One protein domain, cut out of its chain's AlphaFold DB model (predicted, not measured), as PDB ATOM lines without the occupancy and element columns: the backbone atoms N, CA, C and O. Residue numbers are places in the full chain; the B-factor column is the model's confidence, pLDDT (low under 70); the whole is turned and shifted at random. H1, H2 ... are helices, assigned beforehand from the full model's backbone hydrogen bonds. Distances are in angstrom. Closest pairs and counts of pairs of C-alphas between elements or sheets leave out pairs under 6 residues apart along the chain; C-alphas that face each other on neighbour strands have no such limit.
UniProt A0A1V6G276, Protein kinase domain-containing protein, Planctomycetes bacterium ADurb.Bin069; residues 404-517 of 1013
ATOM      1  N   THR A 404     143.398 100.088  85.873       76.62
ATOM      2  CA  THR A 404     142.897  99.149  86.899       76.62
ATOM      3  C   THR A 404     141.375  98.968  86.885       76.62
ATOM      4  O   THR A 404     140.904  97.842  87.018       76.62
ATOM      5  N   ALA A 405     140.592 100.043  86.725       74.94
ATOM      6  CA  ALA A 405     139.127  99.961  86.737       74.94
ATOM      7  C   ALA A 405     138.582  99.219  85.506       74.94
ATOM      8  O   ALA A 405     137.739  98.329  85.637       74.94
ATOM      9  N   LEU A 406     139.127  99.529  84.327       75.50
ATOM     10  CA  LEU A 406     138.820  98.828  83.085       75.50
ATOM     11  C   LEU A 406     139.197  97.344  83.182       75.50
ATOM     12  O   LEU A 406     138.377  96.488  82.862       75.50
ATOM     13  N   LEU A 407     140.390  97.027  83.697       79.81
ATOM     14  CA  LEU A 407     140.834  95.646  83.899       79.81
ATOM     15  C   LEU A 407     139.883  94.860  84.817       79.81
ATOM     16  O   LEU A 407     139.530  93.728  84.492       79.81
ATOM     17  N   VAL A 408     139.409  95.456  85.920       84.19
ATOM     18  CA  VAL A 408     138.411  94.829  86.808       84.19
ATOM     19  C   VAL A 408     137.124  94.507  86.047       84.19
ATOM     20  O   VAL A 408     136.683  93.361  86.079       84.19
ATOM     21  N   MET A 409     136.555  95.474  85.318       82.25
ATOM     22  CA  MET A 409     135.331  95.246  84.536       82.25
ATOM     23  C   MET A 409     135.507  94.134  83.495       82.25
ATOM     24  O   MET A 409     134.633  93.282  83.338       82.25
ATOM     25  N   ARG A 410     136.649  94.105  82.796       77.75
ATOM     26  CA  ARG A 410     136.909  93.110  81.746       77.75
ATOM     27  C   ARG A 410     137.130  91.706  82.295       77.75
ATOM     28  O   ARG A 410     136.624  90.749  81.713       77.75
ATOM     29  N   LEU A 411     137.821  91.568  83.426       83.88
ATOM     30  CA  LEU A 411     137.968  90.277  84.105       83.88
ATOM     31  C   LEU A 411     136.607  89.722  84.560       83.88
ATOM     32  O   LEU A 411     136.363  88.517  84.466       83.88
ATOM     33  N   GLU A 412     135.691  90.593  84.991       84.81
ATOM     34  CA  GLU A 412     134.325  90.206  85.358       84.81
ATOM     35  C   GLU A 412     133.473  89.792  84.154       84.81
ATOM     36  O   GLU A 412     132.766  88.783  84.232       84.81
ATOM     37  N   GLU A 413     133.553  90.516  83.034       81.62
ATOM     38  CA  GLU A 413     132.892  90.147  81.776       81.62
ATOM     39  C   GLU A 413     133.392  88.792  81.259       81.62
ATOM     40  O   GLU A 413     132.580  87.912  80.956       81.62
ATOM     41  N   PHE A 414     134.714  88.587  81.240       80.12
ATOM     42  CA  PHE A 414     135.337  87.318  80.859       80.12
ATOM     43  C   PHE A 414     134.832  86.161  81.739       80.12
ATOM     44  O   PHE A 414     134.376  85.127  81.239       80.12
ATOM     45  N   ALA A 415     134.806  86.356  83.061       81.31
ATOM     46  CA  ALA A 415     134.294  85.361  84.000       81.31
ATOM     47  C   ALA A 415     132.775  85.125  83.881       81.31
ATOM     48  O   ALA A 415     132.297  84.018  84.158       81.31
ATOM     49  N   ALA A 416     131.998  86.145  83.498       79.25
ATOM     50  CA  ALA A 416     130.554  86.053  83.297       79.25
ATOM     51  C   ALA A 416     130.199  85.245  82.042       79.25
ATOM     52  O   ALA A 416     129.346  84.357  82.102       79.25
ATOM     53  N   GLN A 417     130.901  85.481  80.932       73.81
ATOM     54  CA  GLN A 417     130.699  84.775  79.661       73.81
ATOM     55  C   GLN A 417     131.044  83.274  79.732       73.81
ATOM     56  O   GLN A 417     130.595  82.483  78.891       73.81
ATOM     57  N   ARG A 418     131.823  82.872  80.745       71.94
ATOM     58  CA  ARG A 418     132.233  81.485  81.022       71.94
ATOM     59  C   ARG A 418     131.455  80.819  82.169       71.94
ATOM     60  O   ARG A 418     131.741  79.667  82.489       71.94
ATOM     61  N   ARG A 419     130.434  81.476  82.753       52.75
ATOM     62  CA  ARG A 419     129.646  80.954  83.899       52.75
ATOM     63  C   ARG A 419     129.071  79.548  83.706       52.75
ATOM     64  O   ARG A 419     128.902  78.849  84.695       52.75
ATOM     65  N   ASN A 420     128.836  79.116  82.468       55.00
ATOM     66  CA  ASN A 420     128.244  77.808  82.174       55.00
ATOM     67  C   ASN A 420     129.272  76.672  81.967       55.00
ATOM     68  O   ASN A 420     128.863  75.580  81.591       55.00
ATOM     69  N   GLN A 421     130.582  76.899  82.165       56.97
ATOM     70  CA  GLN A 421     131.624  75.899  81.849       56.97
ATOM     71  C   GLN A 421     132.530  75.469  83.020       56.97
ATOM     72  O   GLN A 421     133.321  74.555  82.827       56.97
ATOM     73  N   GLY A 422     132.432  76.065  84.218       58.72
ATOM     74  CA  GLY A 422     133.178  75.599  85.407       58.72
ATOM     75  C   GLY A 422     134.714  75.552  85.263       58.72
ATOM     76  O   GLY A 422     135.361  74.760  85.934       58.72
ATOM     77  N   THR A 423     135.297  76.359  84.370       72.81
ATOM     78  CA  THR A 423     136.726  76.318  84.001       72.81
ATOM     79  C   THR A 423     137.617  77.068  84.994       72.81
ATOM     80  O   THR A 423     137.276  78.189  85.382       72.81
ATOM     81  N   LYS A 424     138.823  76.549  85.263       78.56
ATOM     82  CA  LYS A 424     139.854  77.156  86.136       78.56
ATOM     83  C   LYS A 424     140.174  78.627  85.810       78.56
ATOM     84  O   LYS A 424     140.301  79.458  86.706       78.56
ATOM     85  N   ALA A 425     140.205  78.987  84.524       76.25
ATOM     86  CA  ALA A 425     140.457  80.357  84.064       76.25
ATOM     87  C   ALA A 425     139.395  81.378  84.531       76.25
ATOM     88  O   ALA A 425     139.705  82.547  84.759       76.25
ATOM     89  N   ALA A 426     138.137  80.951  84.703       79.81
ATOM     90  CA  ALA A 426     137.055  81.823  85.163       79.81
ATOM     91  C   ALA A 426     137.125  82.090  86.676       79.81
ATOM     92  O   ALA A 426     136.734  83.172  87.116       79.81
ATOM     93  N   GLU A 427     137.620  81.134  87.467       84.06
ATOM     94  CA  GLU A 427     137.875  81.320  88.902       84.06
ATOM     95  C   GLU A 427     139.047  82.279  89.124       84.06
ATOM     96  O   GLU A 427     138.882  83.289  89.811       84.06
ATOM     97  N   MET A 428     140.169  82.061  88.428       83.19
ATOM     98  CA  MET A 428     141.330  82.959  88.474       83.19
ATOM     99  C   MET A 428     140.977  84.405  88.095       83.19
ATOM    100  O   MET A 428     141.427  85.348  88.747       83.19
ATOM    101  N   ALA A 429     140.141  84.603  87.067       84.12
ATOM    102  CA  ALA A 429     139.700  85.938  86.664       84.12
ATOM    103  C   ALA A 429     138.882  86.650  87.764       84.12
ATOM    104  O   ALA A 429     139.072  87.847  87.983       84.12
ATOM    105  N   ARG A 430     138.018  85.928  88.497       86.31
ATOM    106  CA  ARG A 430     137.221  86.496  89.605       86.31
ATOM    107  C   ARG A 430     138.089  86.887  90.795       86.31
ATOM    108  O   ARG A 430     137.915  87.983  91.326       86.31
ATOM    109  N   GLU A 431     139.024  86.027  91.193       88.00
ATOM    110  CA  GLU A 431     139.953  86.318  92.293       88.00
ATOM    111  C   GLU A 431     140.815  87.547  91.978       88.00
ATOM    112  O   GLU A 431     140.923  88.471  92.790       88.00
ATOM    113  N   ARG A 432     141.357  87.608  90.756       85.62
ATOM    114  CA  ARG A 432     142.160  88.740  90.275       85.62
ATOM    115  C   ARG A 432     141.349  90.042  90.249       85.62
ATOM    116  O   ARG A 432     141.841  91.070  90.715       85.62
ATOM    117  N   ALA A 433     140.108  90.004  89.754       86.88
ATOM    118  CA  ALA A 433     139.219  91.167  89.718       86.88
ATOM    119  C   ALA A 433     138.891  91.694  91.125       86.88
ATOM    120  O   ALA A 433     138.935  92.903  91.360       86.88
ATOM    121  N   ALA A 434     138.610  90.799  92.078       87.19
ATOM    122  CA  ALA A 434     138.299  91.171  93.455       87.19
ATOM    123  C   ALA A 434     139.484  91.859  94.156       87.19
ATOM    124  O   ALA A 434     139.303  92.907  94.783       87.19
ATOM    125  N   ALA A 435     140.699  91.323  94.001       85.00
ATOM    126  CA  ALA A 435     141.912  91.911  94.573       85.00
ATOM    127  C   ALA A 435     142.196  93.319  94.013       85.00
ATOM    128  O   ALA A 435     142.432  94.261  94.773       85.00
ATOM    129  N   LEU A 436     142.104  93.485  92.689       83.75
ATOM    130  CA  LEU A 436     142.315  94.777  92.024       83.75
ATOM    131  C   LEU A 436     141.247  95.813  92.409       83.75
ATOM    132  O   LEU A 436     141.579  96.977  92.648       83.75
ATOM    133  N   ARG A 437     139.979  95.397  92.541       88.06
ATOM    134  CA  ARG A 437     138.891  96.259  93.034       88.06
ATOM    135  C   ARG A 437     139.185  96.773  94.444       88.06
ATOM    136  O   ARG A 437     139.035  97.968  94.693       88.06
ATOM    137  N   ALA A 438     139.616  95.898  95.354       85.25
ATOM    138  CA  ALA A 438     139.930  96.279  96.730       85.25
ATOM    139  C   ALA A 438     141.081  97.299  96.796       85.25
ATOM    140  O   ALA A 438     140.968  98.316  97.482       85.25
ATOM    141  N   GLN A 439     142.152  97.070  96.029       83.31
ATOM    142  CA  GLN A 439     143.300  97.975  95.958       83.31
ATOM    143  C   GLN A 439     142.921  99.350  95.388       83.31
ATOM    144  O   GLN A 439     143.303 100.385  95.943       83.31
ATOM    145  N   HIS A 440     142.135  99.375  94.308       84.25
ATOM    146  CA  HIS A 440     141.660 100.615  93.696       84.25
ATOM    147  C   HIS A 440     140.794 101.426  94.673       84.25
ATOM    148  O   HIS A 440     141.037 102.617  94.878       84.25
ATOM    149  N   LEU A 441     139.846 100.773  95.351       85.62
ATOM    150  CA  LEU A 441     138.973 101.432  96.319       85.62
ATOM    151  C   LEU A 441     139.751 101.988  97.524       85.62
ATOM    152  O   LEU A 441     139.454 103.089  97.985       85.62
ATOM    153  N   ALA A 442     140.753 101.259  98.026       84.00
ATOM    154  CA  ALA A 442     141.595 101.719  99.130       84.00
ATOM    155  C   ALA A 442     142.376 102.993  98.765       84.00
ATOM    156  O   ALA A 442     142.378 103.955  99.533       84.00
ATOM    157  N   ARG A 443     142.963 103.040  97.560       86.31
ATOM    158  CA  ARG A 443     143.668 104.226  97.049       86.31
ATOM    159  C   ARG A 443     142.747 105.446  96.975       86.31
ATOM    160  O   ARG A 443     143.108 106.513  97.464       86.31
ATOM    161  N   ILE A 444     141.552 105.287  96.403       86.31
ATOM    162  CA  ILE A 444     140.585 106.388  96.254       86.31
ATOM    163  C   ILE A 444     140.087 106.883  97.616       86.31
ATOM    164  O   ILE A 444     139.997 108.091  97.827       86.31
ATOM    165  N   LYS A 445     139.837 105.978  98.570       86.25
ATOM    166  CA  LYS A 445     139.481 106.355  99.948       86.25
ATOM    167  C   LYS A 445     140.593 107.139 100.650       86.25
ATOM    168  O   LYS A 445     140.289 108.084 101.370       86.25
ATOM    169  N   GLY A 446     141.862 106.796 100.416       86.81
ATOM    170  CA  GLY A 446     143.000 107.565 100.931       86.81
ATOM    171  C   GLY A 446     143.049 108.994 100.378       86.81
ATOM    172  O   GLY A 446     143.192 109.947 101.142       86.81
ATOM    173  N   ILE A 447     142.846 109.156  99.065       86.62
ATOM    174  CA  ILE A 447     142.781 110.474  98.409       86.62
ATOM    175  C   ILE A 447     141.603 111.298  98.952       86.62
ATOM    176  O   ILE A 447     141.767 112.473  99.275       86.62
ATOM    177  N   ALA A 448     140.431 110.673  99.101       86.06
ATOM    178  CA  ALA A 448     139.244 111.290  99.686       86.06
ATOM    179  C   ALA A 448     139.501 111.814 101.110       86.06
ATOM    180  O   ALA A 448     139.227 112.981 101.392       86.06
ATOM    181  N   ALA A 449     140.087 110.985 101.980       87.88
ATOM    182  CA  ALA A 449     140.403 111.363 103.355       87.88
ATOM    183  C   ALA A 449     141.384 112.544 103.422       87.88
ATOM    184  O   ALA A 449     141.164 113.486 104.184       87.88
ATOM    185  N   ARG A 450     142.426 112.539 102.578       86.00
ATOM    186  CA  ARG A 450     143.397 113.640 102.514       86.00
ATOM    187  C   ARG A 450     142.774 114.938 101.994       86.00
ATOM    188  O   ARG A 450     143.085 116.008 102.508       86.00
ATOM    189  N   GLY A 451     141.870 114.856 101.016       84.06
ATOM    190  CA  GLY A 451     141.125 116.016 100.519       84.06
ATOM    191  C   GLY A 451     140.245 116.659 101.594       84.06
ATOM    192  O   GLY A 451     140.211 117.882 101.718       84.06
ATOM    193  N   GLU A 452     139.576 115.851 102.420       85.38
ATOM    194  CA  GLU A 452     138.820 116.366 103.567       85.38
ATOM    195  C   GLU A 452     139.717 116.990 104.642       85.38
ATOM    196  O   GLU A 452     139.349 118.006 105.226       85.38
ATOM    197  N   GLU A 453     140.886 116.408 104.915       83.00
ATOM    198  CA  GLU A 453     141.860 116.961 105.863       83.00
ATOM    199  C   GLU A 453     142.356 118.348 105.424       83.00
ATOM    200  O   GLU A 453     142.319 119.291 106.213       83.00
ATOM    201  N   LEU A 454     142.720 118.500 104.144       76.88
ATOM    202  CA  LEU A 454     143.111 119.786 103.555       76.88
ATOM    203  C   LEU A 454     141.984 120.823 103.651       76.88
ATOM    204  O   LEU A 454     142.226 121.971 104.020       76.88
ATOM    205  N   ALA A 455     140.739 120.413 103.396       79.50
ATOM    206  CA  ALA A 455     139.582 121.292 103.538       79.50
ATOM    207  C   ALA A 455     139.337 121.718 104.996       79.50
ATOM    208  O   ALA A 455     139.008 122.877 105.236       79.50
ATOM    209  N   ARG A 456     139.530 120.826 105.981       77.69
ATOM    210  CA  ARG A 456     139.448 121.180 107.414       77.69
ATOM    211  C   ARG A 456     140.553 122.153 107.833       77.69
ATOM    212  O   ARG A 456     140.316 122.978 108.708       77.69
ATOM    213  N   ALA A 457     141.725 122.077 107.205       72.19
ATOM    214  CA  ALA A 457     142.823 123.022 107.403       72.19
ATOM    215  C   ALA A 457     142.636 124.357 106.647       72.19
ATOM    216  O   ALA A 457     143.387 125.300 106.887       72.19
ATOM    217  N   GLY A 458     141.639 124.455 105.760       71.06
ATOM    218  CA  GLY A 458     141.315 125.670 105.006       71.06
ATOM    219  C   GLY A 458     141.876 125.772 103.604       71.06
ATOM    220  O   GLY A 458     141.603 126.758 102.917       71.06
ATOM    221  N   ASP A 459     142.628 124.773 103.154       78.38
ATOM    222  CA  ASP A 459     143.186 124.755 101.808       78.38
ATOM    223  C   ASP A 459     142.206 124.105 100.824       78.38
ATOM    224  O   ASP A 459     142.366 122.975 100.351       78.38
ATOM    225  N   PHE A 460     141.122 124.828 100.531       79.94
ATOM    226  CA  PHE A 460     140.097 124.364  99.596       79.94
ATOM    227  C   PHE A 460     140.611 124.258  98.158       79.94
ATOM    228  O   PHE A 460     140.053 123.490  97.371       79.94
ATOM    229  N   ALA A 461     141.644 125.024  97.798       72.44
ATOM    230  CA  ALA A 461     142.251 124.963  96.475       72.44
ATOM    231  C   ALA A 461     142.994 123.634  96.302       72.44
ATOM    232  O   ALA A 461     142.636 122.869  95.404       72.44
ATOM    233  N   ALA A 462     143.903 123.302  97.226       71.81
ATOM    234  CA  ALA A 462     144.614 122.028  97.211       71.81
ATOM    235  C   ALA A 462     143.659 120.835  97.368       71.81
ATOM    236  O   ALA A 462     143.811 119.824  96.685       71.81
ATOM    237  N   ALA A 463     142.618 120.951  98.205       75.25
ATOM    238  CA  ALA A 463     141.604 119.905  98.346       75.25
ATOM    239  C   ALA A 463     140.859 119.631  97.025       75.25
ATOM    240  O   ALA A 463     140.640 118.477  96.654       75.25
ATOM    241  N   ARG A 464     140.468 120.679  96.286       82.38
ATOM    242  CA  ARG A 464     139.795 120.529  94.984       82.38
ATOM    243  C   ARG A 464     140.731 120.027  93.901       82.38
ATOM    244  O   ARG A 464     140.288 119.249  93.066       82.38
ATOM    245  N   GLU A 465     141.979 120.473  93.902       83.44
ATOM    246  CA  GLU A 465     142.992 120.016  92.958       83.44
ATOM    247  C   GLU A 465     143.269 118.523  93.150       83.44
ATOM    248  O   GLU A 465     143.150 117.746  92.202       83.44
ATOM    249  N   LEU A 466     143.481 118.093  94.396       80.75
ATOM    250  CA  LEU A 466     143.681 116.691  94.756       80.75
ATOM    251  C   LEU A 466     142.484 115.809  94.356       80.75
ATOM    252  O   LEU A 466     142.665 114.735  93.786       80.75
ATOM    253  N   LEU A 467     141.251 116.260  94.621       79.56
ATOM    254  CA  LEU A 467     140.026 115.526  94.264       79.56
ATOM    255  C   LEU A 467     139.642 115.658  92.777       79.56
ATOM    256  O   LEU A 467     138.807 114.890  92.285       79.56
ATOM    257  N   GLY A 468     140.185 116.653  92.078       73.00
ATOM    258  CA  GLY A 468     139.950 116.945  90.664       73.00
ATOM    259  C   GLY A 468     140.948 116.263  89.731       73.00
ATOM    260  O   GLY A 468     140.595 115.968  88.593       73.00
ATOM    261  N   GLY A 469     142.154 115.960  90.218       71.94
ATOM    262  CA  GLY A 469     143.214 115.266  89.479       71.94
ATOM    263  C   GLY A 469     143.040 113.747  89.358       71.94
ATOM    264  O   GLY A 469     143.894 113.087  88.770       71.94
ATOM    265  N   VAL A 470     141.964 113.176  89.905       71.44
ATOM    266  CA  VAL A 470     141.668 111.736  89.820       71.44
ATOM    267  C   VAL A 470     141.051 111.403  88.450       71.44
ATOM    268  O   VAL A 470     140.034 111.991  88.083       71.44
ATOM    269  N   ASP A 471     141.673 110.473  87.709       54.66
ATOM    270  CA  ASP A 471     141.339 110.090  86.321       54.66
ATOM    271  C   ASP A 471     139.916 109.522  86.093       54.66
ATOM    272  O   ASP A 471     139.237 109.063  87.011       54.66
ATOM    273  N   GLU A 472     139.497 109.551  84.815       55.75
ATOM    274  CA  GLU A 472     138.124 109.401  84.289       55.75
ATOM    275  C   GLU A 472     137.513 107.982  84.362       55.75
ATOM    276  O   GLU A 472     136.310 107.826  84.145       55.75
ATOM    277  N   GLU A 473     138.288 106.951  84.708       63.94
ATOM    278  CA  GLU A 473     137.811 105.562  84.800       63.94
ATOM    279  C   GLU A 473     137.809 105.073  86.251       63.94
ATOM    280  O   GLU A 473     138.773 104.488  86.749       63.94
ATOM    281  N   LEU A 474     136.695 105.321  86.939       75.19
ATOM    282  CA  LEU A 474     136.460 104.865  88.306       75.19
ATOM    283  C   LEU A 474     135.457 103.719  88.321       75.19
ATOM    284  O   LEU A 474     134.443 103.740  87.620       75.19
ATOM    285  N   LEU A 475     135.695 102.753  89.206       80.62
ATOM    286  CA  LEU A 475     134.651 101.804  89.578       80.62
ATOM    287  C   LEU A 475     133.463 102.555  90.216       80.62
ATOM    288  O   LEU A 475     133.690 103.567  90.892       80.62
ATOM    289  N   PRO A 476     132.212 102.082  90.062       81.62
ATOM    290  CA  PRO A 476     131.028 102.765  90.592       81.62
ATOM    291  C   PRO A 476     131.128 103.118  92.083       81.62
ATOM    292  O   PRO A 476     130.753 104.216  92.492       81.62
ATOM    293  N   GLU A 477     131.696 102.229  92.897       81.44
ATOM    294  CA  GLU A 477     131.886 102.434  94.337       81.44
ATOM    295  C   GLU A 477     132.960 103.493  94.632       81.44
ATOM    296  O   GLU A 477     132.873 104.235  95.609       81.44
ATOM    297  N   SER A 478     133.970 103.591  93.764       82.38
ATOM    298  CA  SER A 478     135.045 104.584  93.873       82.38
ATOM    299  C   SER A 478     134.566 105.976  93.454       82.38
ATOM    300  O   SER A 478     134.892 106.962  94.112       82.38
ATOM    301  N   ALA A 479     133.713 106.054  92.428       83.75
ATOM    302  CA  ALA A 479     133.039 107.289  92.040       83.75
ATOM    303  C   ALA A 479     132.121 107.812  93.160       83.75
ATOM    304  O   ALA A 479     132.140 109.003  93.467       83.75
ATOM    305  N   GLN A 480     131.370 106.923  93.824       83.31
ATOM    306  CA  GLN A 480     130.545 107.287  94.980       83.31
ATOM    307  C   GLN A 480     131.381 107.818  96.152       83.31
ATOM    308  O   GLN A 480     131.020 108.838  96.737       83.31
ATOM    309  N   ALA A 481     132.505 107.170  96.473       81.81
ATOM    310  CA  ALA A 481     133.402 107.626  97.535       81.81
ATOM    311  C   ALA A 481     133.981 109.024  97.245       81.81
ATOM    312  O   ALA A 481     134.026 109.874  98.136       81.81
ATOM    313  N   LEU A 482     134.373 109.288  95.995       84.56
ATOM    314  CA  LEU A 482     134.920 110.582  95.590       84.56
ATOM    315  C   LEU A 482     133.857 111.693  95.598       84.56
ATOM    316  O   LEU A 482     134.131 112.808  96.040       84.56
ATOM    317  N   GLU A 483     132.631 111.401  95.159       85.50
ATOM    318  CA  GLU A 483     131.520 112.358  95.236       85.50
ATOM    319  C   GLU A 483     131.110 112.672  96.678       85.50
ATOM    320  O   GLU A 483     130.847 113.835  96.996       85.50
ATOM    321  N   ALA A 484     131.120 111.674  97.568       85.69
ATOM    322  CA  ALA A 484     130.889 111.887  98.994       85.69
ATOM    323  C   ALA A 484     131.949 112.824  99.600       85.69
ATOM    324  O   ALA A 484     131.591 113.798 100.262       85.69
ATOM    325  N   ALA A 485     133.231 112.609  99.286       83.19
ATOM    326  CA  ALA A 485     134.322 113.474  99.738       83.19
ATOM    327  C   ALA A 485     134.186 114.908  99.202       83.19
ATOM    328  O   ALA A 485     134.287 115.880  99.948       83.19
ATOM    329  N   ARG A 486     133.862 115.074  97.912       88.19
ATOM    330  CA  ARG A 486     133.592 116.397  97.317       88.19
ATOM    331  C   ARG A 486     132.408 117.093  97.990       88.19
ATOM    332  O   ARG A 486     132.433 118.311  98.163       88.19
ATOM    333  N   ALA A 487     131.363 116.351  98.355       85.81
ATOM    334  CA  ALA A 487     130.230 116.893  99.097       85.81
ATOM    335  C   ALA A 487     130.626 117.326 100.515       85.81
ATOM    336  O   ALA A 487     130.231 118.414 100.932       85.81
ATOM    337  N   ALA A 488     131.450 116.536 101.209       82.56
ATOM    338  CA  ALA A 488     131.992 116.886 102.518       82.56
ATOM    339  C   ALA A 488     132.845 118.164 102.455       82.56
ATOM    340  O   ALA A 488     132.612 119.084 103.233       82.56
ATOM    341  N   VAL A 489     133.746 118.285 101.471       83.44
ATOM    342  CA  VAL A 489     134.547 119.505 101.252       83.44
ATOM    343  C   VAL A 489     133.656 120.728 101.024       83.44
ATOM    344  O   VAL A 489     133.872 121.765 101.646       83.44
ATOM    345  N   ARG A 490     132.607 120.614 100.195       83.88
ATOM    346  CA  ARG A 490     131.642 121.710  99.983       83.88
ATOM    347  C   ARG A 490     130.898 122.097 101.263       83.88
ATOM    348  O   ARG A 490     130.617 123.274 101.460       83.88
ATOM    349  N   ALA A 491     130.556 121.126 102.107       81.25
ATOM    350  CA  ALA A 491     129.895 121.387 103.382       81.25
ATOM    351  C   ALA A 491     130.829 122.106 104.370       81.25
ATOM    352  O   ALA A 491     130.408 123.073 105.000       81.25
ATOM    353  N   ILE A 492     132.098 121.685 104.449       79.38
ATOM    354  CA  ILE A 492     133.132 122.349 105.260       79.38
ATOM    355  C   ILE A 492     133.326 123.796 104.784       79.38
ATOM    356  O   ILE A 492     133.307 124.719 105.592       79.38
ATOM    357  N   GLU A 493     133.429 124.012 103.472       79.44
ATOM    358  CA  GLU A 493     133.585 125.346 102.886       79.44
ATOM    359  C   GLU A 493     132.372 126.256 103.142       79.44
ATOM    360  O   GLU A 493     132.523 127.440 103.449       79.44
ATOM    361  N   ALA A 494     131.154 125.716 103.057       76.75
ATOM    362  CA  ALA A 494     129.940 126.466 103.361       76.75
ATOM    363  C   ALA A 494     129.887 126.898 104.835       76.75
ATOM    364  O   ALA A 494     129.573 128.055 105.114       76.75
ATOM    365  N   ALA A 495     130.244 126.002 105.762       74.44
ATOM    366  CA  ALA A 495     130.340 126.328 107.185       74.44
ATOM    367  C   ALA A 495     131.403 127.409 107.447       74.44
ATOM    368  O   ALA A 495     131.143 128.370 108.169       74.44
ATOM    369  N   TRP A 496     132.562 127.318 106.784       74.69
ATOM    370  CA  TRP A 496     133.618 128.333 106.852       74.69
ATOM    371  C   TRP A 496     133.163 129.716 106.374       74.69
ATOM    372  O   TRP A 496     133.515 130.735 106.976       74.69
ATOM    373  N   HIS A 497     132.385 129.776 105.293       72.25
ATOM    374  CA  HIS A 497     131.842 131.033 104.785       72.25
ATOM    375  C   HIS A 497     130.791 131.645 105.713       72.25
ATOM    376  O   HIS A 497     130.808 132.862 105.912       72.25
ATOM    377  N   ASP A 498     129.903 130.823 106.272       74.56
ATOM    378  CA  ASP A 498     128.861 131.271 107.196       74.56
ATOM    379  C   ASP A 498     129.468 131.822 108.497       74.56
ATOM    380  O   ASP A 498     129.144 132.933 108.921       74.56
ATOM    381  N   GLU A 499     130.458 131.124 109.066       72.31
ATOM    382  CA  GLU A 499     131.221 131.616 110.220       72.31
ATOM    383  C   GLU A 499     131.937 132.939 109.926       72.31
ATOM    384  O   GLU A 499     131.874 133.871 110.729       72.31
ATOM    385  N   GLY A 500     132.572 133.064 108.757       71.56
ATOM    386  CA  GLY A 500     133.228 134.305 108.344       71.56
ATOM    387  C   GLY A 500     132.257 135.470 108.107       71.56
ATOM    388  O   GLY A 500     132.651 136.632 108.221       71.56
ATOM    389  N   GLY A 501     130.999 135.195 107.754       76.19
ATOM    390  CA  GLY A 501     129.933 136.198 107.682       76.19
ATOM    391  C   GLY A 501     129.516 136.670 109.074       76.19
ATOM    392  O   GLY A 501     129.601 137.860 109.371       76.19
ATOM    393  N   ARG A 502     129.175 135.719 109.950       78.94
ATOM    394  CA  ARG A 502     128.776 135.982 111.342       78.94
ATOM    395  C   ARG A 502     129.850 136.733 112.127       78.94
ATOM    396  O   ARG A 502     129.527 137.675 112.847       78.94
ATOM    397  N   TRP A 503     131.122 136.357 111.968       81.94
ATOM    398  CA  TRP A 503     132.244 137.071 112.584       81.94
ATOM    399  C   TRP A 503     132.310 138.531 112.121       81.94
ATOM    400  O   TRP A 503     132.392 139.424 112.959       81.94
ATOM    401  N   ARG A 504     132.218 138.798 110.811       80.19
ATOM    402  CA  ARG A 504     132.295 140.166 110.271       80.19
ATOM    403  C   ARG A 504     131.161 141.060 110.760       80.19
ATOM    404  O   ARG A 504     131.405 142.221 111.077       80.19
ATOM    405  N   GLU A 505     129.940 140.537 110.835       82.75
ATOM    406  CA  GLU A 505     128.790 141.286 111.358       82.75
ATOM    407  C   GLU A 505     128.957 141.613 112.844       82.75
ATOM    408  O   GLU A 505     128.757 142.759 113.258       82.75
ATOM    409  N   LEU A 506     129.381 140.627 113.636       85.25
ATOM    410  CA  LEU A 506     129.645 140.802 115.059       85.25
ATOM    411  C   LEU A 506     130.776 141.808 115.305       85.25
ATOM    412  O   LEU A 506     130.633 142.714 116.129       85.25
ATOM    413  N   GLU A 507     131.885 141.671 114.578       86.25
ATOM    414  CA  GLU A 507     133.021 142.582 114.650       86.25
ATOM    415  C   GLU A 507     132.585 144.006 114.283       86.25
ATOM    416  O   GLU A 507     132.847 144.940 115.038       86.25
ATOM    417  N   ALA A 508     131.863 144.192 113.174       85.44
ATOM    418  CA  ALA A 508     131.365 145.502 112.760       85.44
ATOM    419  C   ALA A 508     130.455 146.138 113.826       85.44
ATOM    420  O   ALA A 508     130.620 147.316 114.153       85.44
ATOM    421  N   ALA A 509     129.542 145.363 114.416       85.56
ATOM    422  CA  ALA A 509     128.642 145.837 115.464       85.56
ATOM    423  C   ALA A 509     129.383 146.226 116.755       85.56
ATOM    424  O   ALA A 509     129.044 147.237 117.378       85.56
ATOM    425  N   ALA A 510     130.396 145.452 117.155       87.50
ATOM    426  CA  ALA A 510     131.230 145.762 118.313       87.50
ATOM    427  C   ALA A 510     132.065 147.029 118.076       87.50
ATOM    428  O   ALA A 510     132.099 147.926 118.915       87.50
ATOM    429  N   ARG A 511     132.673 147.165 116.895       86.75
ATOM    430  CA  ARG A 511     133.476 148.343 116.527       86.75
ATOM    431  C   ARG A 511     132.635 149.610 116.415       86.75
ATOM    432  O   ARG A 511     133.088 150.669 116.841       86.75
ATOM    433  N   ALA A 512     131.412 149.512 115.897       88.12
ATOM    434  CA  ALA A 512     130.473 150.629 115.880       88.12
ATOM    435  C   ALA A 512     130.134 151.103 117.304       88.12
ATOM    436  O   ALA A 512     130.089 152.306 117.560       88.12
ATOM    437  N   ALA A 513     129.969 150.171 118.250       88.19
ATOM    438  CA  ALA A 513     129.791 150.506 119.659       88.19
ATOM    439  C   ALA A 513     131.046 151.175 120.252       88.19
ATOM    440  O   ALA A 513     130.925 152.219 120.891       88.19
ATOM    441  N   CYS A 514     132.255 150.681 119.955       89.31
ATOM    442  CA  CYS A 514     133.500 151.349 120.362       89.31
ATOM    443  C   CYS A 514     133.610 152.782 119.818       89.31
ATOM    444  O   CYS A 514     133.980 153.688 120.563       89.31
ATOM    445  N   ALA A 515     133.242 153.016 118.552       86.81
ATOM    446  CA  ALA A 515     133.228 154.354 117.956       86.81
ATOM    447  C   ALA A 515     132.231 155.294 118.661       86.81
ATOM    448  O   ALA A 515     132.518 156.475 118.856       86.81
ATOM    449  N   ALA A 516     131.098 154.756 119.123       87.31
ATOM    450  CA  ALA A 516     130.134 155.458 119.972       87.31
ATOM    451  C   ALA A 516     130.571 155.564 121.452       87.31
ATOM    452  O   ALA A 516     129.807 156.038 122.291       87.31
ATOM    453  N   ARG A 517     131.800 155.138 121.784       88.56
ATOM    454  CA  ARG A 517     132.366 155.053 123.144       88.56
ATOM    455  C   ARG A 517     131.611 154.113 124.084       88.56
ATOM    456  O   ARG A 517     131.751 154.230 125.303       88.56
TER     457      ARG A 517
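What this domain is: This is residues 404 to 517 of the 1013 residues of the protein "Protein kinase domain-containing protein" of Planctomycetes bacterium ADurb.Bin069 (UniProt A0A1V6G276). The model is a long thin rod built on two long helices, H2 and H4, which run the same way side by side but are shifted lengthwise, so that residues 440 to 456 of H2 meet residues 477 to 493 of H4. H1 folds back along one end part of H2, the short H3 folds back at the other end of H2 and packs on both long helices, and residues 497 to 517 stick out as a free arm, nearly wholly the last part of H4. The printed part has 114 residues with four named helices, in the order H1, H2, H3, H4, and no named strand; the class is all helix. The whole is extended, with a radius of gyration of the C-alphas of 23.6 A and spans of 89 by 20 by 17 A.

How they stand to each other: H1, residues 404 to 417, and H2, residues 424 to 457, form a helical hairpin: they touch, opposite ways at a shallow tilt of 30 degrees. Their closest C-alphas are those of Ala 415 and Ala 426, 4.6 A apart, and H2 touches H1 with residues 425 to 440 alone. H2 is the hub, touching three other helices. With H3, residues 460 to 468, it forms a second helical hairpin, at a shallow tilt of 12 degrees; the closest C-alphas are those of Gly 451 and Ala 463, 4.5 A apart. H4, residues 476 to 515, touches H2 and runs the same way at a shallow tilt of 5 degrees, closest at the C-alphas of Ala 448 and Ala 485, 5.4 A apart. H3 and H4 form a third helical hairpin, at a shallow tilt of 11 degrees, closest at the C-alphas of Leu 467 and Arg 486, 7.2 A apart. H1 is apart from H3 and from H4. In H1, H2, H3 and H4 every O i to N i+4 pair is within hydrogen-bond range.

Where its parts are: H1 begins at C-alpha 404, (142.897, 99.149, 86.899), and is 20.2 A long from first to last C-alpha. H2 measures 50.6 A and ends at C-alpha 457, (142.823, 123.022, 107.403). H3 measures 11.6 A. H4, the longest helix with 40 residues, measures 58.4 A and ends at C-alpha 515, (133.228, 154.354, 117.956).

The domain as a whole: The C-alphas farthest apart are those of Gln 421 and Arg 517, at 89.3 A. Without the residues that stand free, 497 to 517, the body spans 58 by 16 by 15 A. The printed part has no cut; the link from H2 to H3 is tight, and those from H1 to H2 and from H3 to H4 are short. The mean pLDDT of the printed part is 80.0, and residues 419 to 422 and 471 to 473 are under 70.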